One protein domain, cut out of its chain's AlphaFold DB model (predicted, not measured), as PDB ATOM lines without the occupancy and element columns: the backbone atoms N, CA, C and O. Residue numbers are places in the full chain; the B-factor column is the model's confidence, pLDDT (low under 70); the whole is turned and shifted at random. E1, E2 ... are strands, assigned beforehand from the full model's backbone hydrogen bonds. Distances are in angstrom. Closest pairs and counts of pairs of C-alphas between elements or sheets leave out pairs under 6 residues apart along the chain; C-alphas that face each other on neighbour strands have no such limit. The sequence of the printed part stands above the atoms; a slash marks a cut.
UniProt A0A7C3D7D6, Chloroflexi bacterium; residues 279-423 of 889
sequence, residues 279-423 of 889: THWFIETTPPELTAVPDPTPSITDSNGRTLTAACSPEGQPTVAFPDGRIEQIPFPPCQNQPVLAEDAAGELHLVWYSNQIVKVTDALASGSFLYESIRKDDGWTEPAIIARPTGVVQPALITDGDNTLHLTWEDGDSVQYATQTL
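This is residues 279 to 423 of the 889 residues of a protein of Chloroflexi bacterium (UniProt A0A7C3D7D6). Three small twisted sheets of four strands each are stacked face to face in turn, with E6 E7 E8 E9 in the middle, E2 E3 E4 E5 over one face and E1 E12 E11 E10 over the other. The long hairpin of E7 and E8 bends sharply partway along, and its turn at residues 360 to 364 reaches far from the stretch at residues 289 to 293. The printed part has 145 residues, with twelve named strands, E1 to E12 in number order, and no named helix; its class is all strand, though under half of its residues, 69, are in named strands. The sheets, in the orders given, are antiparallel throughout. The whole is compact, with a radius of gyration of the C-alphas of 14.6 A and spans of 41 by 40 by 25 A.

E1, residues 282 to 284, is an edge strand beside E12, residues 415 to 421, with N 282 and O 420 2.8 A apart. E2, residues 299 to 301, E3, residues 307 to 312, E4, residues 318 to 321, and E5, residues 327 to 329, form a meander, each strand the antiparallel neighbour of the one before. Across its hairpins N 300 and O 308 are 3.0 A apart, N 311 and O 319 2.9 A, and N 320 and O 328 2.9 A. E6, residues 340 to 343, E7, residues 349 to 359, E8, residues 365 to 376, and E9, residues 385 to 388, form a second meander, strongly twisted. Here N 342 and O 350 are 3.0 A apart, N 355 and O 370 2.9 A, and N 371 and O 388 2.9 A. E7 bends by 105 degrees at residue 356 and E8 by 109 degrees at residue 368. E10, residues 396 to 400, and E11, residues 406 to 412, form a third meander with E12; N 399 and O 407 are 3.0 A apart, and N 408 and O 419 2.8 A. In the stack of sheets, the closest C-alphas of E3 and E6 are those of Ala 310 and Val 340, 6.1 A; those of E6 and E10 are Ala 342 and Ile 399, 6.1 A.

E1 begins at C-alpha 282 (-27.928, 2.664, -7.470). E3 is 17.0 A long, E7 23.0 A, E8 24.3 A and E11 19.2 A. E12, 20.2 A long, ends at C-alpha 421 (-22.253, 0.383, -5.685).

The two C-alphas farthest apart are those of Thr 291 and Thr 362, 43.7 A. The printed part has no cut, and the link from E1 to E2 is long, with 14 residues. Mean pLDDT of the printed part is 93.2; residues 289 to 293 are under 70.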
ATOM      1  N   THR A 279     -23.520  -6.227  -3.426       90.81
ATOM      2  CA  THR A 279     -24.469  -5.107  -3.221       90.81
ATOM      3  C   THR A 279     -25.164  -4.717  -4.533       90.81
ATOM      4  O   THR A 279     -24.623  -4.933  -5.612       90.81
ATOM      5  N   HIS A 280     -26.369  -4.159  -4.479       93.25
ATOM      6  CA  HIS A 280     -27.085  -3.628  -5.638       93.25
ATOM      7  C   HIS A 280     -26.486  -2.301  -6.140       93.25
ATOM      8  O   HIS A 280     -25.863  -1.560  -5.381       93.25
ATOM      9  N   TRP A 281     -26.711  -2.003  -7.422       94.81
ATOM     10  CA  TRP A 281     -26.292  -0.766  -8.081       94.81
ATOM     11  C   TRP A 281     -27.375   0.316  -7.992       94.81
ATOM     12  O   TRP A 281     -28.499   0.107  -8.442       94.81
ATOM     13  N   PHE A 282     -27.039   1.504  -7.498       92.69
ATOM     14  CA  PHE A 282     -27.928   2.664  -7.470       92.69
ATOM     15  C   PHE A 282     -27.740   3.499  -8.730       92.69
ATOM     16  O   PHE A 282     -26.689   4.101  -8.919       92.69
ATOM     17  N   ILE A 283     -28.751   3.548  -9.602       90.12
ATOM     18  CA  ILE A 283     -28.737   4.441 -10.769       90.12
ATOM     19  C   ILE A 283     -29.030   5.864 -10.291       90.12
ATOM     20  O   ILE A 283     -30.125   6.138  -9.793       90.12
ATOM     21  N   GLU A 284     -28.079   6.780 -10.468       87.56
ATOM     22  CA  GLU A 284     -28.250   8.167 -10.039       87.56
ATOM     23  C   GLU A 284     -28.781   9.034 -11.181       87.56
ATOM     24  O   GLU A 284     -28.413   8.901 -12.347       87.56
ATOM     25  N   THR A 285     -29.660   9.972 -10.832       82.56
ATOM     26  CA  THR A 285     -30.249  10.904 -11.807       82.56
ATOM     27  C   THR A 285     -29.341  12.086 -12.127       82.56
ATOM     28  O   THR A 285     -29.543  12.760 -13.138       82.56
ATOM     29  N   THR A 286     -28.354  12.358 -11.273       77.44
ATOM     30  CA  THR A 286     -27.386  13.442 -11.444       77.44
ATOM     31  C   THR A 286     -25.994  12.832 -11.367       77.44
ATOM     32  O   THR A 286     -25.687  12.232 -10.343       77.44
ATOM     33  N   PRO A 287     -25.149  12.969 -12.404       70.56
ATOM     34  CA  PRO A 287     -23.764  12.544 -12.302       70.56
ATOM     35  C   PRO A 287     -23.101  13.310 -11.151       70.56
ATOM     36  O   PRO A 287     -23.386  14.504 -10.989       70.56
ATOM     37  N   PRO A 288     -22.176  12.700 -10.395       70.62
ATOM     38  CA  PRO A 288     -21.317  13.470  -9.509       70.62
ATOM     39  C   PRO A 288     -20.582  14.539 -10.326       70.62
ATOM     40  O   PRO A 288     -20.508  14.449 -11.555       70.62
ATOM     41  N   GLU A 289     -19.977  15.532  -9.669       67.69
ATOM     42  CA  GLU A 289     -19.037  16.467 -10.314       67.69
ATOM     43  C   GLU A 289     -17.742  15.747 -10.771       67.69
ATOM     44  O   GLU A 289     -16.622  16.137 -10.450       67.69
ATOM     45  N   LEU A 290     -17.868  14.664 -11.534       60.50
ATOM     46  CA  LEU A 290     -16.789  14.032 -12.259       60.50
ATOM     47  C   LEU A 290     -16.536  14.871 -13.508       60.50
ATOM     48  O   LEU A 290     -17.358  14.978 -14.415       60.50
ATOM     49  N   THR A 291     -15.362  15.493 -13.551       56.22
ATOM     50  CA  THR A 291     -14.958  16.402 -14.630       56.22
ATOM     51  C   THR A 291     -14.745  15.717 -15.991       56.22
ATOM     52  O   THR A 291     -14.524  16.420 -16.976       56.22
ATOM     53  N   ALA A 292     -14.803  14.381 -16.071       64.81
ATOM     54  CA  ALA A 292     -14.770  13.604 -17.314       64.81
ATOM     55  C   ALA A 292     -15.286  12.167 -17.092       64.81
ATOM     56  O   ALA A 292     -15.034  11.589 -16.035       64.81
ATOM     57  N   VAL A 293     -15.949  11.588 -18.102       65.62
ATOM     58  CA  VAL A 293     -16.226  10.142 -18.162       65.62
ATOM     59  C   VAL A 293     -14.876   9.419 -18.265       65.62
ATOM     60  O   VAL A 293     -14.098   9.759 -19.162       65.62
ATOM     61  N   PRO A 294     -14.544   8.492 -17.352       72.44
ATOM     62  CA  PRO A 294     -13.281   7.770 -17.417       72.44
ATOM     63  C   PRO A 294     -13.210   6.920 -18.691       72.44
ATOM     64  O   PRO A 294     -14.205   6.326 -19.108       72.44
ATOM     65  N   ASP A 295     -12.025   6.842 -19.303       79.12
ATOM     66  CA  ASP A 295     -11.812   5.953 -20.445       79.12
ATOM     67  C   ASP A 295     -12.084   4.494 -20.015       79.12
ATOM     68  O   ASP A 295     -11.617   4.069 -18.948       79.12
ATOM     69  N   PRO A 296     -12.806   3.696 -20.826       79.69
ATOM     70  CA  PRO A 296     -13.063   2.297 -20.517       79.69
ATOM     71  C   PRO A 296     -11.727   1.563 -20.411       79.69
ATOM     72  O   PRO A 296     -11.012   1.389 -21.401       79.69
ATOM     73  N   THR A 297     -11.368   1.154 -19.195       78.69
ATOM     74  CA  THR A 297     -10.074   0.529 -18.933       78.69
ATOM     75  C   THR A 297     -10.270  -0.988 -18.851       78.69
ATOM     76  O   THR A 297     -10.825  -1.482 -17.873       78.69
ATOM     77  N   PRO A 298      -9.831  -1.766 -19.860       88.31
ATOM     78  CA  PRO A 298      -9.969  -3.221 -19.836       88.31
ATOM     79  C   PRO A 298      -8.977  -3.887 -18.878       88.31
ATOM     80  O   PRO A 298      -9.056  -5.094 -18.677       88.31
ATOM     81  N   SER A 299      -8.029  -3.137 -18.308       93.25
ATOM     82  CA  SER A 299      -7.002  -3.667 -17.417       93.25
ATOM     83  C   SER A 299      -6.922  -2.897 -16.107       93.25
ATOM     84  O   SER A 299      -6.812  -1.676 -16.118       93.25
ATOM     85  N   ILE A 300      -6.865  -3.607 -14.985       95.38
ATOM     86  CA  ILE A 300      -6.618  -3.013 -13.664       95.38
ATOM     87  C   ILE A 300      -5.342  -3.584 -13.056       95.38
ATOM     88  O   ILE A 300      -4.865  -4.642 -13.466       95.38
ATOM     89  N   THR A 301      -4.790  -2.881 -12.071       94.56
ATOM     90  CA  THR A 301      -3.822  -3.463 -11.137       94.56
ATOM     91  C   THR A 301      -4.547  -3.685  -9.825       94.56
ATOM     92  O   THR A 301      -5.000  -2.711  -9.233       94.56
ATOM     93  N   ASP A 302      -4.681  -4.942  -9.419       94.06
ATOM     94  CA  ASP A 302      -5.396  -5.291  -8.194       94.06
ATOM     95  C   ASP A 302      -4.580  -4.958  -6.927       94.06
ATOM     96  O   ASP A 302      -3.403  -4.580  -6.989       94.06
ATOM     97  N   SER A 303      -5.188  -5.149  -5.762       93.44
ATOM     98  CA  SER A 303      -4.622  -4.950  -4.427       93.44
ATOM     99  C   SER A 303      -3.354  -5.779  -4.174       93.44
ATOM    100  O   SER A 303      -2.520  -5.419  -3.342       93.44
ATOM    101  N   ASN A 304      -3.152  -6.853  -4.944       94.81
ATOM    102  CA  ASN A 304      -1.972  -7.715  -4.901       94.81
ATOM    103  C   ASN A 304      -0.884  -7.299  -5.911       94.81
ATOM    104  O   ASN A 304       0.133  -7.987  -6.047       94.81
ATOM    105  N   GLY A 305      -1.076  -6.193  -6.634       95.38
ATOM    106  CA  GLY A 305      -0.159  -5.699  -7.660       95.38
ATOM    107  C   GLY A 305      -0.186  -6.507  -8.961       95.38
ATOM    108  O   GLY A 305       0.757  -6.426  -9.752       95.38
ATOM    109  N   ARG A 306      -1.225  -7.317  -9.191       96.00
ATOM    110  CA  ARG A 306      -1.394  -8.131 -10.401       96.00
ATOM    111  C   ARG A 306      -2.130  -7.319 -11.459       96.00
ATOM    112  O   ARG A 306      -3.201  -6.781 -11.201       96.00
ATOM    113  N   THR A 307      -1.586  -7.274 -12.673       96.81
ATOM    114  CA  THR A 307      -2.298  -6.690 -13.815       96.81
ATOM    115  C   THR A 307      -3.268  -7.710 -14.398       96.81
ATOM    116  O   THR A 307      -2.848  -8.729 -14.948       96.81
ATOM    117  N   LEU A 308      -4.558  -7.430 -14.279       97.62
ATOM    118  CA  LEU A 308      -5.643  -8.251 -14.805       97.62
ATOM    119  C   LEU A 308      -6.182  -7.595 -16.070       97.62
ATOM    120  O   LEU A 308      -6.258  -6.370 -16.115       97.62
ATOM    121  N   THR A 309      -6.565  -8.380 -17.076       97.62
ATOM    122  CA  THR A 309      -7.137  -7.847 -18.323       97.62
ATOM    123  C   THR A 309      -8.427  -8.566 -18.675       97.62
ATOM    124  O   THR A 309      -8.427  -9.778 -18.880       97.62
ATOM    125  N   ALA A 310      -9.507  -7.807 -18.793       97.88
ATOM    126  CA  ALA A 310     -10.781  -8.259 -19.306       97.88
ATOM    127  C   ALA A 310     -10.819  -8.177 -20.840       97.88
ATOM    128  O   ALA A 310     -10.263  -7.260 -21.448       97.88
ATOM    129  N   ALA A 311     -11.473  -9.136 -21.489       97.56
ATOM    130  CA  ALA A 311     -11.655  -9.167 -22.939       97.56
ATOM    131  C   ALA A 311     -12.900  -9.968 -23.327       97.56
ATOM    132  O   ALA A 311     -13.378 -10.805 -22.560       97.56
ATOM    133  N   CYS A 312     -13.387  -9.745 -24.545       97.75
ATOM    134  CA  CYS A 312     -14.359 -10.632 -25.171       97.75
ATOM    135  C   CYS A 312     -13.627 -11.703 -25.992       97.75
ATOM    136  O   CYS A 312     -12.795 -11.365 -26.841       97.75
ATOM    137  N   SER A 313     -13.896 -12.984 -25.735       97.19
ATOM    138  CA  SER A 313     -13.304 -14.085 -26.500       97.19
ATOM    139  C   SER A 313     -13.774 -14.062 -27.966       97.19
ATOM    140  O   SER A 313     -14.773 -13.411 -28.285       97.19
ATOM    141  N   PRO A 314     -13.110 -14.793 -28.883       96.25
ATOM    142  CA  PRO A 314     -13.582 -14.943 -30.263       96.25
ATOM    143  C   PRO A 314     -15.011 -15.501 -30.378       96.25
ATOM    144  O   PRO A 314     -15.721 -15.195 -31.334       96.25
ATOM    145  N   GLU A 315     -15.436 -16.304 -29.403       96.50
ATOM    146  CA  GLU A 315     -16.784 -16.871 -29.274       96.50
ATOM    147  C   GLU A 315     -17.784 -15.893 -28.633       96.50
ATOM    148  O   GLU A 315     -18.960 -16.223 -28.489       96.50
ATOM    149  N   GLY A 316     -17.336 -14.692 -28.260       96.44
ATOM    150  CA  GLY A 316     -18.157 -13.661 -27.639       96.44
ATOM    151  C   GLY A 316     -18.327 -13.831 -26.133       96.44
ATOM    152  O   GLY A 316     -19.266 -13.281 -25.581       96.44
ATOM    153  N   GLN A 317     -17.487 -14.607 -25.448       98.12
ATOM    154  CA  GLN A 317     -17.626 -14.842 -24.004       98.12
ATOM    155  C   GLN A 317     -16.742 -13.874 -23.200       98.12
ATOM    156  O   GLN A 317     -15.584 -13.677 -23.580       98.12
ATOM    157  N   PRO A 318     -17.230 -13.278 -22.094       98.06
ATOM    158  CA  PRO A 318     -16.387 -12.463 -21.226       98.06
ATOM    159  C   PRO A 318     -15.252 -13.302 -20.627       98.06
ATOM    160  O   PRO A 318     -15.462 -14.433 -20.179       98.06
ATOM    161  N   THR A 319     -14.040 -12.754 -20.636       98.25
ATOM    162  CA  THR A 319     -12.830 -13.418 -20.135       98.25
ATOM    163  C   THR A 319     -11.994 -12.473 -19.294       98.25
ATOM    164  O   THR A 319     -11.943 -11.280 -19.587       98.25
ATOM    165  N   VAL A 320     -11.306 -13.020 -18.290       98.25
ATOM    166  CA  VAL A 320     -10.317 -12.306 -17.471       98.25
ATOM    167  C   VAL A 320      -8.995 -13.067 -17.500       98.25
ATOM    168  O   VAL A 320      -8.910 -14.218 -17.064       98.25
ATOM    169  N   ALA A 321      -7.961 -12.426 -18.038       97.88
ATOM    170  CA  ALA A 321      -6.602 -12.945 -18.106       97.88
ATOM    171  C   ALA A 321      -5.784 -12.489 -16.890       97.88
ATOM    172  O   ALA A 321      -5.709 -11.297 -16.585       97.88
ATOM    173  N   PHE A 322      -5.141 -13.451 -16.230       97.12
ATOM    174  CA  PHE A 322      -4.266 -13.252 -15.078       97.12
ATOM    175  C   PHE A 322      -2.781 -13.258 -15.501       97.12
ATOM    176  O   PHE A 322      -2.429 -13.869 -16.517       97.12
ATOM    177  N   PRO A 323      -1.867 -12.639 -14.720       95.31
ATOM    178  CA  PRO A 323      -0.436 -12.590 -15.049       95.31
ATOM    179  C   PRO A 323       0.259 -13.952 -15.170       95.31
ATOM    180  O   PRO A 323       1.306 -14.055 -15.806       95.31
ATOM    181  N   ASP A 324      -0.294 -14.992 -14.548       96.06
ATOM    182  CA  ASP A 324       0.208 -16.370 -14.599       96.06
ATOM    183  C   ASP A 324      -0.197 -17.115 -15.888       96.06
ATOM    184  O   ASP A 324       0.161 -18.279 -16.072       96.06
ATOM    185  N   GLY A 325      -0.923 -16.448 -16.791       96.00
ATOM    186  CA  GLY A 325      -1.436 -17.014 -18.037       96.00
ATOM    187  C   GLY A 325      -2.768 -17.747 -17.884       96.00
ATOM    188  O   GLY A 325      -3.288 -18.260 -18.877       96.00
ATOM    189  N   ARG A 326      -3.341 -17.801 -16.675       97.12
ATOM    190  CA  ARG A 326      -4.689 -18.328 -16.453       97.12
ATOM    191  C   ARG A 326      -5.714 -17.389 -17.084       97.12
ATOM    192  O   ARG A 326      -5.618 -16.172 -16.949       97.12
ATOM    193  N   ILE A 327      -6.702 -17.967 -17.756       97.69
ATOM    194  CA  ILE A 327      -7.846 -17.243 -18.310       97.69
ATOM    195  C   ILE A 327      -9.090 -17.845 -17.677       97.69
ATOM    196  O   ILE A 327      -9.340 -19.042 -17.816       97.69
ATOM    197  N   GLU A 328      -9.839 -17.022 -16.957       98.06
ATOM    198  CA  GLU A 328     -11.167 -17.375 -16.467       98.06
ATOM    199  C   GLU A 328     -12.213 -16.855 -17.458       98.06
ATOM    200  O   GLU A 328     -12.017 -15.815 -18.090       98.06
ATOM    201  N   GLN A 329     -13.303 -17.599 -17.627       97.81
ATOM    202  CA  GLN A 329     -14.317 -17.335 -18.641       97.81
ATOM    203  C   GLN A 329     -15.713 -17.444 -18.040       97.81
ATOM    204  O   GLN A 329     -15.994 -18.388 -17.299       97.81
ATOM    205  N   ILE A 330     -16.592 -16.516 -18.417       98.19
ATOM    206  CA  ILE A 330     -18.017 -16.562 -18.090       98.19
ATOM    207  C   ILE A 330     -18.762 -17.069 -19.333       98.19
ATOM    208  O   ILE A 330     -18.680 -16.447 -20.395       98.19
ATOM    209  N   PRO A 331     -19.454 -18.220 -19.258       97.00
ATOM    210  CA  PRO A 331     -19.968 -18.888 -20.451       97.00
ATOM    211  C   PRO A 331     -21.154 -18.165 -21.103       97.00
ATOM    212  O   PRO A 331     -21.351 -18.299 -22.313       97.00
ATOM    213  N   PHE A 332     -21.941 -17.423 -20.324       97.00
ATOM    214  CA  PHE A 332     -23.137 -16.708 -20.765       97.00
ATOM    215  C   PHE A 332     -23.479 -15.595 -19.756       97.00
ATOM    216  O   PHE A 332     -23.257 -15.815 -18.566       97.00
ATOM    217  N   PRO A 333     -24.067 -14.454 -20.173       97.94
ATOM    218  CA  PRO A 333     -24.372 -14.036 -21.546       97.94
ATOM    219  C   PRO A 333     -23.145 -13.537 -22.324       97.94
ATOM    220  O   PRO A 333     -22.181 -13.064 -21.718       97.94
ATOM    221  N   PRO A 334     -23.162 -13.607 -23.670       97.69
ATOM    222  CA  PRO A 334     -22.034 -13.170 -24.482       97.69
ATOM    223  C   PRO A 334     -21.832 -11.651 -24.404       97.69
ATOM    224  O   PRO A 334     -22.803 -10.896 -24.384       97.69
ATOM    225  N   CYS A 335     -20.588 -11.185 -24.424       97.44
ATOM    226  CA  CYS A 335     -20.250  -9.779 -24.603       97.44
ATOM    227  C   CYS A 335     -20.360  -9.360 -26.073       97.44
ATOM    228  O   CYS A 335     -19.943 -10.081 -26.978       97.44
ATOM    229  N   GLN A 336     -20.915  -8.172 -26.322       96.31
ATOM    230  CA  GLN A 336     -20.864  -7.534 -27.652       96.31
ATOM    231  C   GLN A 336     -19.897  -6.352 -27.722       96.31
ATOM    232  O   GLN A 336     -19.646  -5.815 -28.799       96.31
ATOM    233  N   ASN A 337     -19.369  -5.943 -26.577       93.88
ATOM    234  CA  ASN A 337     -18.430  -4.849 -26.416       93.88
ATOM    235  C   ASN A 337     -17.241  -5.304 -25.558       93.88
ATOM    236  O   ASN A 337     -17.145  -6.472 -25.178       93.88
ATOM    237  N   GLN A 338     -16.325  -4.380 -25.273       96.38
ATOM    238  CA  GLN A 338     -15.183  -4.642 -24.411       96.38
ATOM    239  C   GLN A 338     -15.646  -4.674 -22.941       96.38
ATOM    240  O   GLN A 338     -16.108  -3.641 -22.450       96.38
ATOM    241  N   PRO A 339     -15.520  -5.806 -22.221       97.88
ATOM    242  CA  PRO A 339     -15.804  -5.841 -20.791       97.88
ATOM    243  C   PRO A 339     -14.829  -4.946 -20.016       97.88
ATOM    244  O   PRO A 339     -13.668  -4.794 -20.419       97.88
ATOM    245  N   VAL A 340     -15.297  -4.393 -18.899       97.69
ATOM    246  CA  VAL A 340     -14.502  -3.601 -17.952       97.69
ATOM    247  C   VAL A 340     -14.443  -4.292 -16.598       97.69
ATOM    248  O   VAL A 340     -15.341  -5.057 -16.248       97.69
ATOM    249  N   LEU A 341     -13.362  -4.048 -15.866       96.94
ATOM    250  CA  LEU A 341     -13.040  -4.720 -14.612       96.94
ATOM    251  C   LEU A 341     -12.735  -3.669 -13.545       96.94
ATOM    252  O   LEU A 341     -12.087  -2.669 -13.849       96.94
ATOM    253  N   ALA A 342     -13.150  -3.918 -12.310       96.19
ATOM    254  CA  ALA A 342     -12.682  -3.196 -11.132       96.19
ATOM    255  C   ALA A 342     -12.556  -4.148  -9.942       96.19
ATOM    256  O   ALA A 342     -13.046  -5.275  -9.988       96.19
ATOM    257  N   GLU A 343     -11.860  -3.696  -8.908       95.25
ATOM    258  CA  GLU A 343     -11.767  -4.379  -7.621       95.25
ATOM    259  C   GLU A 343     -12.402  -3.481  -6.560       95.25
ATOM    260  O   GLU A 343     -12.140  -2.274  -6.545       95.25
ATOM    261  N   ASP A 344     -13.257  -4.047  -5.716       93.81
ATOM    262  CA  ASP A 344     -13.895  -3.318  -4.621       93.81
ATOM    263  C   ASP A 344     -13.013  -3.271  -3.353       93.81
ATOM    264  O   ASP A 344     -11.884  -3.771  -3.322       93.81
ATOM    265  N   ALA A 345     -13.528  -2.675  -2.272       89.25
ATOM    266  CA  ALA A 345     -12.817  -2.605  -0.987       89.25
ATOM    267  C   ALA A 345     -12.536  -3.975  -0.353       89.25
ATOM    268  O   ALA A 345     -11.624  -4.099   0.467       89.25
ATOM    269  N   ALA A 346     -13.368  -4.972  -0.657       89.31
ATOM    270  CA  ALA A 346     -13.237  -6.321  -0.133       89.31
ATOM    271  C   ALA A 346     -12.210  -7.147  -0.931       89.31
ATOM    272  O   ALA A 346     -11.866  -8.256  -0.520       89.31
ATOM    273  N   GLY A 347     -11.671  -6.597  -2.026       92.69
ATOM    274  CA  GLY A 347     -10.767  -7.299  -2.932       92.69
ATOM    275  C   GLY A 347     -11.502  -8.193  -3.932       92.69
ATOM    276  O   GLY A 347     -10.887  -9.057  -4.568       92.69
ATOM    277  N   GLU A 348     -12.819  -8.036  -4.059       95.06
ATOM    278  CA  GLU A 348     -13.634  -8.775  -5.011       95.06
ATOM    279  C   GLU A 348     -13.536  -8.124  -6.389       95.06
ATOM    280  O   GLU A 348     -13.533  -6.903  -6.533       95.06
ATOM    281  N   LEU A 349     -13.433  -8.951  -7.431       97.00
ATOM    282  CA  LEU A 349     -13.345  -8.463  -8.806       97.00
ATOM    283  C   LEU A 349     -14.738  -8.380  -9.427       97.00
ATOM    284  O   LEU A 349     -15.443  -9.384  -9.487       97.00
ATOM    285  N   HIS A 350     -15.081  -7.214  -9.965       97.69
ATOM    286  CA  HIS A 350     -16.341  -6.936 -10.648       97.69
ATOM    287  C   HIS A 350     -16.097  -6.833 -12.146       97.69
ATOM    288  O   HIS A 350     -15.365  -5.952 -12.602       97.69
ATOM    289  N   LEU A 351     -16.714  -7.722 -12.922       98.06
ATOM    290  CA  LEU A 351     -16.689  -7.668 -14.377       98.06
ATOM    291  C   LEU A 351     -18.024  -7.139 -14.887       98.06
ATOM    292  O   LEU A 351     -19.061  -7.743 -14.622       98.06
ATOM    293  N   VAL A 352     -17.987  -6.062 -15.673       98.31
ATOM    294  CA  VAL A 352     -19.177  -5.449 -16.273       98.31
ATOM    295  C   VAL A 352     -19.084  -5.454 -17.794       98.31
ATOM    296  O   VAL A 352     -18.062  -5.080 -18.376       98.31
ATOM    297  N   TRP A 353     -20.152  -5.875 -18.469       98.38
ATOM    298  CA  TRP A 353     -20.217  -5.900 -19.933       98.38
ATOM    299  C   TRP A 353     -21.636  -5.714 -20.455       98.38
ATOM    300  O   TRP A 353     -22.618  -5.884 -19.735       98.38
ATOM    301  N   TYR A 354     -21.743  -5.388 -21.742       98.31
ATOM    302  CA  TYR A 354     -23.022  -5.334 -22.436       98.31
ATOM    303  C   TYR A 354     -23.303  -6.650 -23.163       98.31
ATOM    304  O   TYR A 354     -22.436  -7.200 -23.855       98.31
ATOM    305  N   SER A 355     -24.552  -7.100 -23.090       98.44
ATOM    306  CA  SER A 355     -25.079  -8.177 -23.919       98.44
ATOM    307  C   SER A 355     -26.455  -7.832 -24.468       98.44
ATOM    308  O   SER A 355     -27.212  -7.055 -23.885       98.44
ATOM    309  N   ASN A 356     -26.801  -8.472 -25.581       97.69
ATOM    310  CA  ASN A 356     -28.147  -8.429 -26.128       97.69
ATOM    311  C   ASN A 356     -28.957  -9.706 -25.862       97.69
ATOM    312  O   ASN A 356     -30.010  -9.890 -26.470       97.69
ATOM    313  N   GLN A 357     -28.453 -10.607 -25.015       97.75
ATOM    314  CA  GLN A 357     -29.106 -11.867 -24.672       97.75
ATOM    315  C   GLN A 357     -29.402 -11.943 -23.180       97.75
ATOM    316  O   GLN A 357     -28.720 -11.336 -22.355       97.75
ATOM    317  N   ILE A 358     -30.423 -12.723 -22.851       97.00
ATOM    318  CA  ILE A 358     -30.821 -13.042 -21.486       97.00
ATOM    319  C   ILE A 358     -31.385 -14.461 -21.432       97.00
ATOM    320  O   ILE A 358     -32.012 -14.921 -22.388       97.00
ATOM    321  N   VAL A 359     -31.158 -15.140 -20.310       96.38
ATOM    322  CA  VAL A 359     -31.864 -16.372 -19.937       96.38
ATOM    323  C   VAL A 359     -32.943 -15.986 -18.935       96.38
ATOM    324  O   VAL A 359     -32.638 -15.371 -17.910       96.38
ATOM    325  N   LYS A 360     -34.197 -16.305 -19.264       96.00
ATOM    326  CA  LYS A 360     -35.353 -16.125 -18.384       96.00
ATOM    327  C   LYS A 360     -35.369 -17.185 -17.277       96.00
ATOM    328  O   LYS A 360     -34.740 -18.225 -17.414       96.00
ATOM    329  N   VAL A 361     -36.180 -16.983 -16.239       94.94
ATOM    330  CA  VAL A 361     -36.400 -17.941 -15.132       94.94
ATOM    331  C   VAL A 361     -36.970 -19.300 -15.569       94.94
ATOM    332  O   VAL A 361     -37.010 -20.244 -14.785       94.94
ATOM    333  N   THR A 362     -37.437 -19.402 -16.814       95.31
ATOM    334  CA  THR A 362     -37.919 -20.638 -17.449       95.31
ATOM    335  C   THR A 362     -36.864 -21.276 -18.361       95.31
ATOM    336  O   THR A 362     -37.221 -22.039 -19.252       95.31
ATOM    337  N   ASP A 363     -35.599 -20.868 -18.242       95.56
ATOM    338  CA  ASP A 363     -34.469 -21.245 -19.104       95.56
ATOM    339  C   ASP A 363     -34.596 -20.816 -20.582       95.56
ATOM    340  O   ASP A 363     -33.743 -21.120 -21.419       95.56
ATOM    341  N   ALA A 364     -35.645 -20.061 -20.927       95.31
ATOM    342  CA  ALA A 364     -35.867 -19.567 -22.277       95.31
ATOM    343  C   ALA A 364     -34.897 -18.424 -22.611       95.31
ATOM    344  O   ALA A 364     -34.737 -17.474 -21.841       95.31
ATOM    345  N   LEU A 365     -34.286 -18.486 -23.796       96.06
ATOM    346  CA  LEU A 365     -33.455 -17.403 -24.316       96.06
ATOM    347  C   LEU A 365     -34.328 -16.283 -24.884       96.06
ATOM    348  O   LEU A 365     -35.226 -16.528 -25.691       96.06
ATOM    349  N   ALA A 366     -34.007 -15.044 -24.527       95.56
ATOM    350  CA  ALA A 366     -34.595 -13.854 -25.126       95.56
ATOM    351  C   ALA A 366     -33.518 -12.841 -25.527       95.56
ATOM    352  O   ALA A 366     -32.341 -12.965 -25.179       95.56
ATOM    353  N   SER A 367     -33.925 -11.855 -26.324       95.88
ATOM    354  CA  SER A 367     -33.069 -10.754 -26.757       95.88
ATOM    355  C   SER A 367     -33.497  -9.447 -26.102       95.88
ATOM    356  O   SER A 367     -34.677  -9.242 -25.837       95.88
ATOM    357  N   GLY A 368     -32.540  -8.557 -25.874       95.75
ATOM    358  CA  GLY A 368     -32.769  -7.224 -25.323       95.75
ATOM    359  C   GLY A 368     -31.485  -6.406 -25.347       95.75
ATOM    360  O   GLY A 368     -30.615  -6.666 -26.173       95.75
ATOM    361  N   SER A 369     -31.365  -5.439 -24.448       97.38
ATOM    362  CA  SER A 369     -30.166  -4.620 -24.268       97.38
ATOM    363  C   SER A 369     -29.906  -4.514 -22.774       97.38
ATOM    364  O   SER A 369     -30.725  -3.959 -22.040       97.38
ATOM    365  N   PHE A 370     -28.807  -5.114 -22.321       98.00
ATOM    366  CA  PHE A 370     -28.537  -5.330 -20.904       98.00
ATOM    367  C   PHE A 370     -27.074  -5.046 -20.593       98.00
ATOM    368  O   PHE A 370     -26.178  -5.496 -21.311       98.00
ATOM    369  N   LEU A 371     -26.840  -4.340 -19.494       98.12
ATOM    370  CA  LEU A 371     -25.561  -4.363 -18.805       98.12
ATOM    371  C   LEU A 371     -25.622  -5.442 -17.725       98.12
ATOM    372  O   LEU A 371     -26.588  -5.502 -16.962       98.12
ATOM    373  N   TYR A 372     -24.595  -6.282 -17.696       98.44
ATOM    374  CA  TYR A 372     -24.436  -7.366 -16.738       98.44
ATOM    375  C   TYR A 372     -23.242  -7.115 -15.837       98.44
ATOM    376  O   TYR A 372     -22.233  -6.575 -16.288       98.44
ATOM    377  N   GLU A 373     -23.352  -7.587 -14.603       98.38
ATOM    378  CA  GLU A 373     -22.248  -7.722 -13.667       98.38
ATOM    379  C   GLU A 373     -22.087  -9.187 -13.261       98.38
ATOM    380  O   GLU A 373     -23.065  -9.882 -12.986       98.38
ATOM    381  N   SER A 374     -20.841  -9.637 -13.156       98.31
ATOM    382  CA  SER A 374     -20.479 -10.841 -12.416       98.31
ATOM    383  C   SER A 374     -19.360 -10.508 -11.435       98.31
ATOM    384  O   SER A 374     -18.460  -9.730 -11.763       98.31
ATOM    385  N   ILE A 375     -19.433 -11.078 -10.233       97.88
ATOM    386  CA  ILE A 375     -18.477 -10.845  -9.149       97.88
ATOM    387  C   ILE A 375     -17.670 -12.120  -8.948       97.88
ATOM    388  O   ILE A 375     -18.218 -13.223  -8.929       97.88
ATOM    389  N   ARG A 376     -16.354 -11.992  -8.817       97.19
ATOM    390  CA  ARG A 376     -15.477 -13.134  -8.582       97.19
ATOM    391  C   ARG A 376     -15.406 -13.458  -7.091       97.19
ATOM    392  O   ARG A 376     -14.798 -12.710  -6.330       97.19
ATOM    393  N   LYS A 377     -15.950 -14.609  -6.710       94.38
ATOM    394  CA  LYS A 377     -15.848 -15.219  -5.380       94.38
ATOM    395  C   LYS A 377     -14.760 -16.301  -5.355       94.38
ATOM    396  O   LYS A 377     -14.039 -16.519  -6.337       94.38
ATOM    397  N   ASP A 378     -14.619 -16.978  -4.219       91.00
ATOM    398  CA  ASP A 378     -13.629 -18.044  -4.028       91.00
ATOM    399  C   ASP A 378     -13.870 -19.265  -4.933       91.00
ATOM    400  O   ASP A 378     -12.916 -19.915  -5.371       91.00
ATOM    401  N   ASP A 379     -15.130 -19.566  -5.247       92.31
ATOM    402  CA  ASP A 379     -15.565 -20.702  -6.063       92.31
ATOM    403  C   ASP A 379     -15.695 -20.385  -7.563       92.31
ATOM    404  O   ASP A 379     -15.815 -21.304  -8.378       92.31
ATOM    405  N   GLY A 380     -15.591 -19.113  -7.954       96.31
ATOM    406  CA  GLY A 380     -15.623 -18.686  -9.349       96.31
ATOM    407  C   GLY A 380     -16.331 -17.354  -9.558       96.31
ATOM    408  O   GLY A 380     -16.419 -16.519  -8.666       96.31
ATOM    409  N   TRP A 381     -16.800 -17.139 -10.784       97.81
ATOM    410  CA  TRP A 381     -17.612 -15.980 -11.147       97.81
ATOM    411  C   TRP A 381     -19.081 -16.265 -10.843       97.81
ATOM    412  O   TRP A 381     -19.586 -17.323 -11.223       97.81
ATOM    413  N   THR A 382     -19.766 -15.328 -10.183       97.69
ATOM    414  CA  THR A 382     -21.199 -15.445  -9.890       97.69
ATOM    415  C   THR A 382     -22.028 -15.478 -11.170       97.69
ATOM    416  O   THR A 382     -21.601 -14.976 -12.219       97.69
ATOM    417  N   GLU A 383     -23.250 -16.002 -11.086       97.12
ATOM    418  CA  GLU A 383     -24.193 -15.868 -12.193       97.12
ATOM    419  C   GLU A 383     -24.413 -14.379 -12.537       97.12
ATOM    420  O   GLU A 383     -24.536 -13.555 -11.624       97.12
ATOM    421  N   PRO A 384     -24.424 -13.992 -13.829       98.00
ATOM    422  CA  PRO A 384     -24.475 -12.576 -14.179       98.00
ATOM    423  C   PRO A 384     -25.829 -11.929 -13.871       98.00
ATOM    424  O   PRO A 384     -26.866 -12.361 -14.389       98.00
ATOM    425  N   ALA A 385     -25.808 -10.855 -13.082       98.12
ATOM    426  CA  ALA A 385     -26.975 -10.056 -12.715       98.12
ATOM    427  C   ALA A 385     -27.153  -8.868 -13.668       98.12
ATOM    428  O   ALA A 385     -26.174  -8.238 -14.073       98.12
ATOM    429  N   ILE A 386     -28.397  -8.553 -14.031       97.81
ATOM    430  CA  ILE A 386     -28.723  -7.349 -14.800       97.81
ATOM    431  C   ILE A 386     -28.583  -6.139 -13.882       97.81
ATOM    432  O   ILE A 386     -29.263  -6.045 -12.863       97.81
ATOM    433  N   ILE A 387     -27.750  -5.185 -14.285       96.56
ATOM    434  CA  ILE A 387     -27.533  -3.935 -13.547       96.56
ATOM    435  C   ILE A 387     -28.246  -2.745 -14.195       96.56
ATOM    436  O   ILE A 387     -28.711  -1.845 -13.503       96.56
ATOM    437  N   ALA A 388     -28.379  -2.745 -15.523       97.00
ATOM    438  CA  ALA A 388     -29.077  -1.695 -16.256       97.00
ATOM    439  C   ALA A 388     -29.589  -2.192 -17.613       97.00
ATOM    440  O   ALA A 388     -29.150  -3.218 -18.143       97.00
ATOM    441  N   ARG A 389     -30.520  -1.429 -18.193       96.62
ATOM    442  CA  ARG A 389     -31.183  -1.731 -19.466       96.62
ATOM    443  C   ARG A 389     -31.042  -0.566 -20.447       96.62
ATOM    444  O   ARG A 389     -31.973   0.230 -20.567       96.62
ATOM    445  N   PRO A 390     -29.886  -0.432 -21.110       96.94
ATOM    446  CA  PRO A 390     -29.678   0.654 -22.055       96.94
ATOM    447  C   PRO A 390     -30.605   0.544 -23.273       96.94
ATOM    448  O   PRO A 390     -31.112  -0.533 -23.595       96.94
ATOM    449  N   THR A 391     -30.786   1.645 -24.000       96.06
ATOM    450  CA  THR A 391     -31.605   1.675 -25.226       96.06
ATOM    451  C   THR A 391     -30.933   1.013 -26.436       96.06
ATOM    452  O   THR A 391     -31.599   0.726 -27.433       96.06
ATOM    453  N   GLY A 392     -29.626   0.745 -26.358       95.31
ATOM    454  CA  GLY A 392     -28.845   0.103 -27.411       95.31
ATOM    455  C   GLY A 392     -27.519  -0.471 -26.911       95.31
ATOM    456  O   GLY A 392     -27.346  -0.720 -25.721       95.31
ATOM    457  N   VAL A 393     -26.581  -0.704 -27.835       96.56
ATOM    458  CA  VAL A 393     -25.219  -1.152 -27.500       96.56
ATOM    459  C   VAL A 393     -24.464   0.004 -26.853       96.56
ATOM    460  O   VAL A 393     -24.295   1.046 -27.481       96.56
ATOM    461  N   VAL A 394     -23.983  -0.202 -25.630       96.44
ATOM    462  CA  VAL A 394     -23.259   0.813 -24.849       96.44
ATOM    463  C   VAL A 394     -21.876   0.302 -24.472       96.44
ATOM    464  O   VAL A 394     -21.650  -0.904 -24.489       96.44
ATOM    465  N   GLN A 395     -20.949   1.192 -24.123       96.81
ATOM    466  CA  GLN A 395     -19.643   0.832 -23.567       96.81
ATOM    467  C   GLN A 395     -19.602   1.269 -22.096       96.81
ATOM    468  O   GLN A 395     -19.635   2.473 -21.843       96.81
ATOM    469  N   PRO A 396     -19.552   0.333 -21.129       96.75
ATOM    470  CA  PRO A 396     -19.381   0.688 -19.731       96.75
ATOM    471  C   PRO A 396     -17.949   1.165 -19.474       96.75
ATOM    472  O   PRO A 396     -17.003   0.699 -20.118       96.75
ATOM    473  N   ALA A 397     -17.802   2.048 -18.493       95.62
ATOM    474  CA  ALA A 397     -16.551   2.400 -17.842       95.62
ATOM    475  C   ALA A 397     -16.753   2.326 -16.326       95.62
ATOM    476  O   ALA A 397     -17.749   2.831 -15.806       95.62
ATOM    477  N   LEU A 398     -15.824   1.662 -15.643       95.06
ATOM    478  CA  LEU A 398     -15.930   1.286 -14.238       95.06
ATOM    479  C   LEU A 398     -14.664   1.735 -13.502       95.06
ATOM    480  O   LEU A 398     -13.557   1.517 -13.997       95.06
ATOM    481  N   ILE A 399     -14.825   2.370 -12.344       93.25
ATOM    482  CA  ILE A 399     -13.725   2.824 -11.487       93.25
ATOM    483  C   ILE A 399     -14.101   2.656 -10.014       93.25
ATOM    484  O   ILE A 399     -15.264   2.804  -9.656       93.25
ATOM    485  N   THR A 400     -13.110   2.385  -9.172       92.00
ATOM    486  CA  THR A 400     -13.241   2.408  -7.710       92.00
ATOM    487  C   THR A 400     -12.664   3.721  -7.185       92.00
ATOM    488  O   THR A 400     -11.545   4.086  -7.565       92.00
ATOM    489  N   ASP A 401     -13.402   4.455  -6.355       88.94
ATOM    490  CA  ASP A 401     -12.893   5.680  -5.729       88.94
ATOM    491  C   ASP A 401     -12.077   5.415  -4.449       88.94
ATOM    492  O   ASP A 401     -11.792   4.277  -4.076       88.94
ATOM    493  N   GLY A 402     -11.645   6.496  -3.788       80.88
ATOM    494  CA  GLY A 402     -10.857   6.423  -2.554       80.88
ATOM    495  C   GLY A 402     -11.644   5.971  -1.320       80.88
ATOM    496  O   GLY A 402     -11.019   5.529  -0.354       80.88
ATOM    497  N   ASP A 403     -12.975   6.047  -1.365       82.69
ATOM    498  CA  ASP A 403     -13.876   5.558  -0.317       82.69
ATOM    499  C   ASP A 403     -14.327   4.108  -0.596       82.69
ATOM    500  O   ASP A 403     -15.070   3.508   0.179       82.69
ATOM    501  N   ASN A 404     -13.778   3.508  -1.659       81.19
ATOM    502  CA  ASN A 404     -14.057   2.170  -2.168       81.19
ATOM    503  C   ASN A 404     -15.491   1.965  -2.671       81.19
ATOM    504  O   ASN A 404     -16.031   0.857  -2.620       81.19
ATOM    505  N   THR A 405     -16.095   3.033  -3.176       91.81
ATOM    506  CA  THR A 405     -17.323   2.975  -3.958       91.81
ATOM    507  C   THR A 405     -16.969   2.640  -5.399       91.81
ATOM    508  O   THR A 405     -16.035   3.194  -5.982       91.81
ATOM    509  N   LEU A 406     -17.717   1.714  -5.991       94.81
ATOM    510  CA  LEU A 406     -17.644   1.442  -7.416       94.81
ATOM    511  C   LEU A 406     -18.550   2.416  -8.165       94.81
ATOM    512  O   LEU A 406     -19.720   2.585  -7.826       94.81
ATOM    513  N   HIS A 407     -18.009   3.023  -9.214       94.69
ATOM    514  CA  HIS A 407     -18.691   3.976 -10.076       94.69
ATOM    515  C   HIS A 407     -18.738   3.429 -11.492       94.69
ATOM    516  O   HIS A 407     -17.701   3.202 -12.121       94.69
ATOM    517  N   LEU A 408     -19.947   3.257 -12.009       95.81
ATOM    518  CA  LEU A 408     -20.211   2.803 -13.360       95.81
ATOM    519  C   LEU A 408     -20.798   3.946 -14.181       95.81
ATOM    520  O   LEU A 408     -21.772   4.580 -13.789       95.81
ATOM    521  N   THR A 409     -20.241   4.160 -15.367       95.38
ATOM    522  CA  THR A 409     -20.779   5.088 -16.370       95.38
ATOM    523  C   THR A 409     -20.962   4.392 -17.702       95.38
ATOM    524  O   THR A 409     -20.207   3.481 -18.042       95.38
ATOM    525  N   TRP A 410     -21.953   4.826 -18.474       95.38
ATOM    526  CA  TRP A 410     -22.108   4.434 -19.871       95.38
ATOM    527  C   TRP A 410     -22.852   5.517 -20.652       95.38
ATOM    528  O   TRP A 410     -23.661   6.262 -20.102       95.38
ATOM    529  N   GLU A 411     -22.583   5.605 -21.949       94.25
ATOM    530  CA  GLU A 411     -23.352   6.458 -22.856       94.25
ATOM    531  C   GLU A 411     -24.598   5.705 -23.333       94.25
ATOM    532  O   GLU A 411     -24.484   4.617 -23.894       94.25
ATOM    533  N   ASP A 412     -25.781   6.278 -23.118       94.31
ATOM    534  CA  ASP A 412     -27.064   5.761 -23.597       94.31
ATOM    535  C   ASP A 412     -27.806   6.855 -24.379       94.31
ATOM    536  O   ASP A 412     -28.336   7.823 -23.819       94.31
ATOM    537  N   GLY A 413     -27.788   6.735 -25.709       93.19
ATOM    538  CA  GLY A 413     -28.245   7.793 -26.609       93.19
ATOM    539  C   GLY A 413     -27.392   9.060 -26.479       93.19
ATOM    540  O   GLY A 413     -26.172   9.001 -26.589       93.19
ATOM    541  N   ASP A 414     -28.039  10.204 -26.237       91.19
ATOM    542  CA  ASP A 414     -27.376  11.504 -26.033       91.19
ATOM    543  C   ASP A 414     -27.080  11.798 -24.545       91.19
ATOM    544  O   ASP A 414     -26.753  12.930 -24.180       91.19
ATOM    545  N   SER A 415     -27.252  10.807 -23.663       91.19
ATOM    546  CA  SER A 415     -27.104  10.961 -22.214       91.19
ATOM    547  C   SER A 415     -26.022  10.046 -21.657       91.19
ATOM    548  O   SER A 415     -25.906   8.893 -22.061       91.19
ATOM    549  N   VAL A 416     -25.245  10.551 -20.700       91.81
ATOM    550  CA  VAL A 416     -24.382   9.710 -19.867       91.81
ATOM    551  C   VAL A 416     -25.206   9.258 -18.677       91.81
ATOM    552  O   VAL A 416     -25.756  10.085 -17.949       91.81
ATOM    553  N   GLN A 417     -25.296   7.951 -18.506       95.31
ATOM    554  CA  GLN A 417     -25.907   7.318 -17.353       95.31
ATOM    555  C   GLN A 417     -24.825   6.970 -16.337       95.31
ATOM    556  O   GLN A 417     -23.656   6.770 -16.689       95.31
ATOM    557  N   TYR A 418     -25.226   6.907 -15.074       93.94
ATOM    558  CA  TYR A 418     -24.312   6.726 -13.963       93.94
ATOM    559  C   TYR A 418     -24.952   5.850 -12.884       93.94
ATOM    560  O   TYR A 418     -26.140   5.993 -12.588       93.94
ATOM    561  N   ALA A 419     -24.165   4.949 -12.304       95.69
ATOM    562  CA  ALA A 419     -24.574   4.130 -11.178       95.69
ATOM    563  C   ALA A 419     -23.440   3.932 -10.168       95.69
ATOM    564  O   ALA A 419     -22.264   3.911 -10.540       95.69
ATOM    565  N   THR A 420     -23.799   3.743  -8.901       95.06
ATOM    566  CA  THR A 420     -22.865   3.478  -7.801       95.06
ATOM    567  C   THR A 420     -23.169   2.172  -7.094       95.06
ATOM    568  O   THR A 420     -24.314   1.736  -7.015       95.06
ATOM    569  N   GLN A 421     -22.133   1.544  -6.556       94.75
ATOM    570  CA  GLN A 421     -22.253   0.383  -5.685       94.75
ATOM    571  C   GLN A 421     -21.292   0.565  -4.514       94.75
ATOM    572  O   GLN A 421     -20.080   0.684  -4.691       94.75
ATOM    573  N   THR A 422     -21.845   0.604  -3.307       91.00
ATOM    574  CA  THR A 422     -21.081   0.723  -2.063       91.00
ATOM    575  C   THR A 422     -20.939  -0.641  -1.406       91.00
ATOM    576  O   THR A 422     -21.892  -1.429  -1.372       91.00
ATOM    577  N   LEU A 423     -19.773  -0.924  -0.829       89.75
ATOM    578  CA  LEU A 423     -19.600  -2.131  -0.028       89.75
ATOM    579  C   LEU A 423     -20.544  -2.092   1.182       89.75
ATOM    580  O   LEU A 423     -20.593  -1.104   1.916       89.75
TER     581      LEU A 423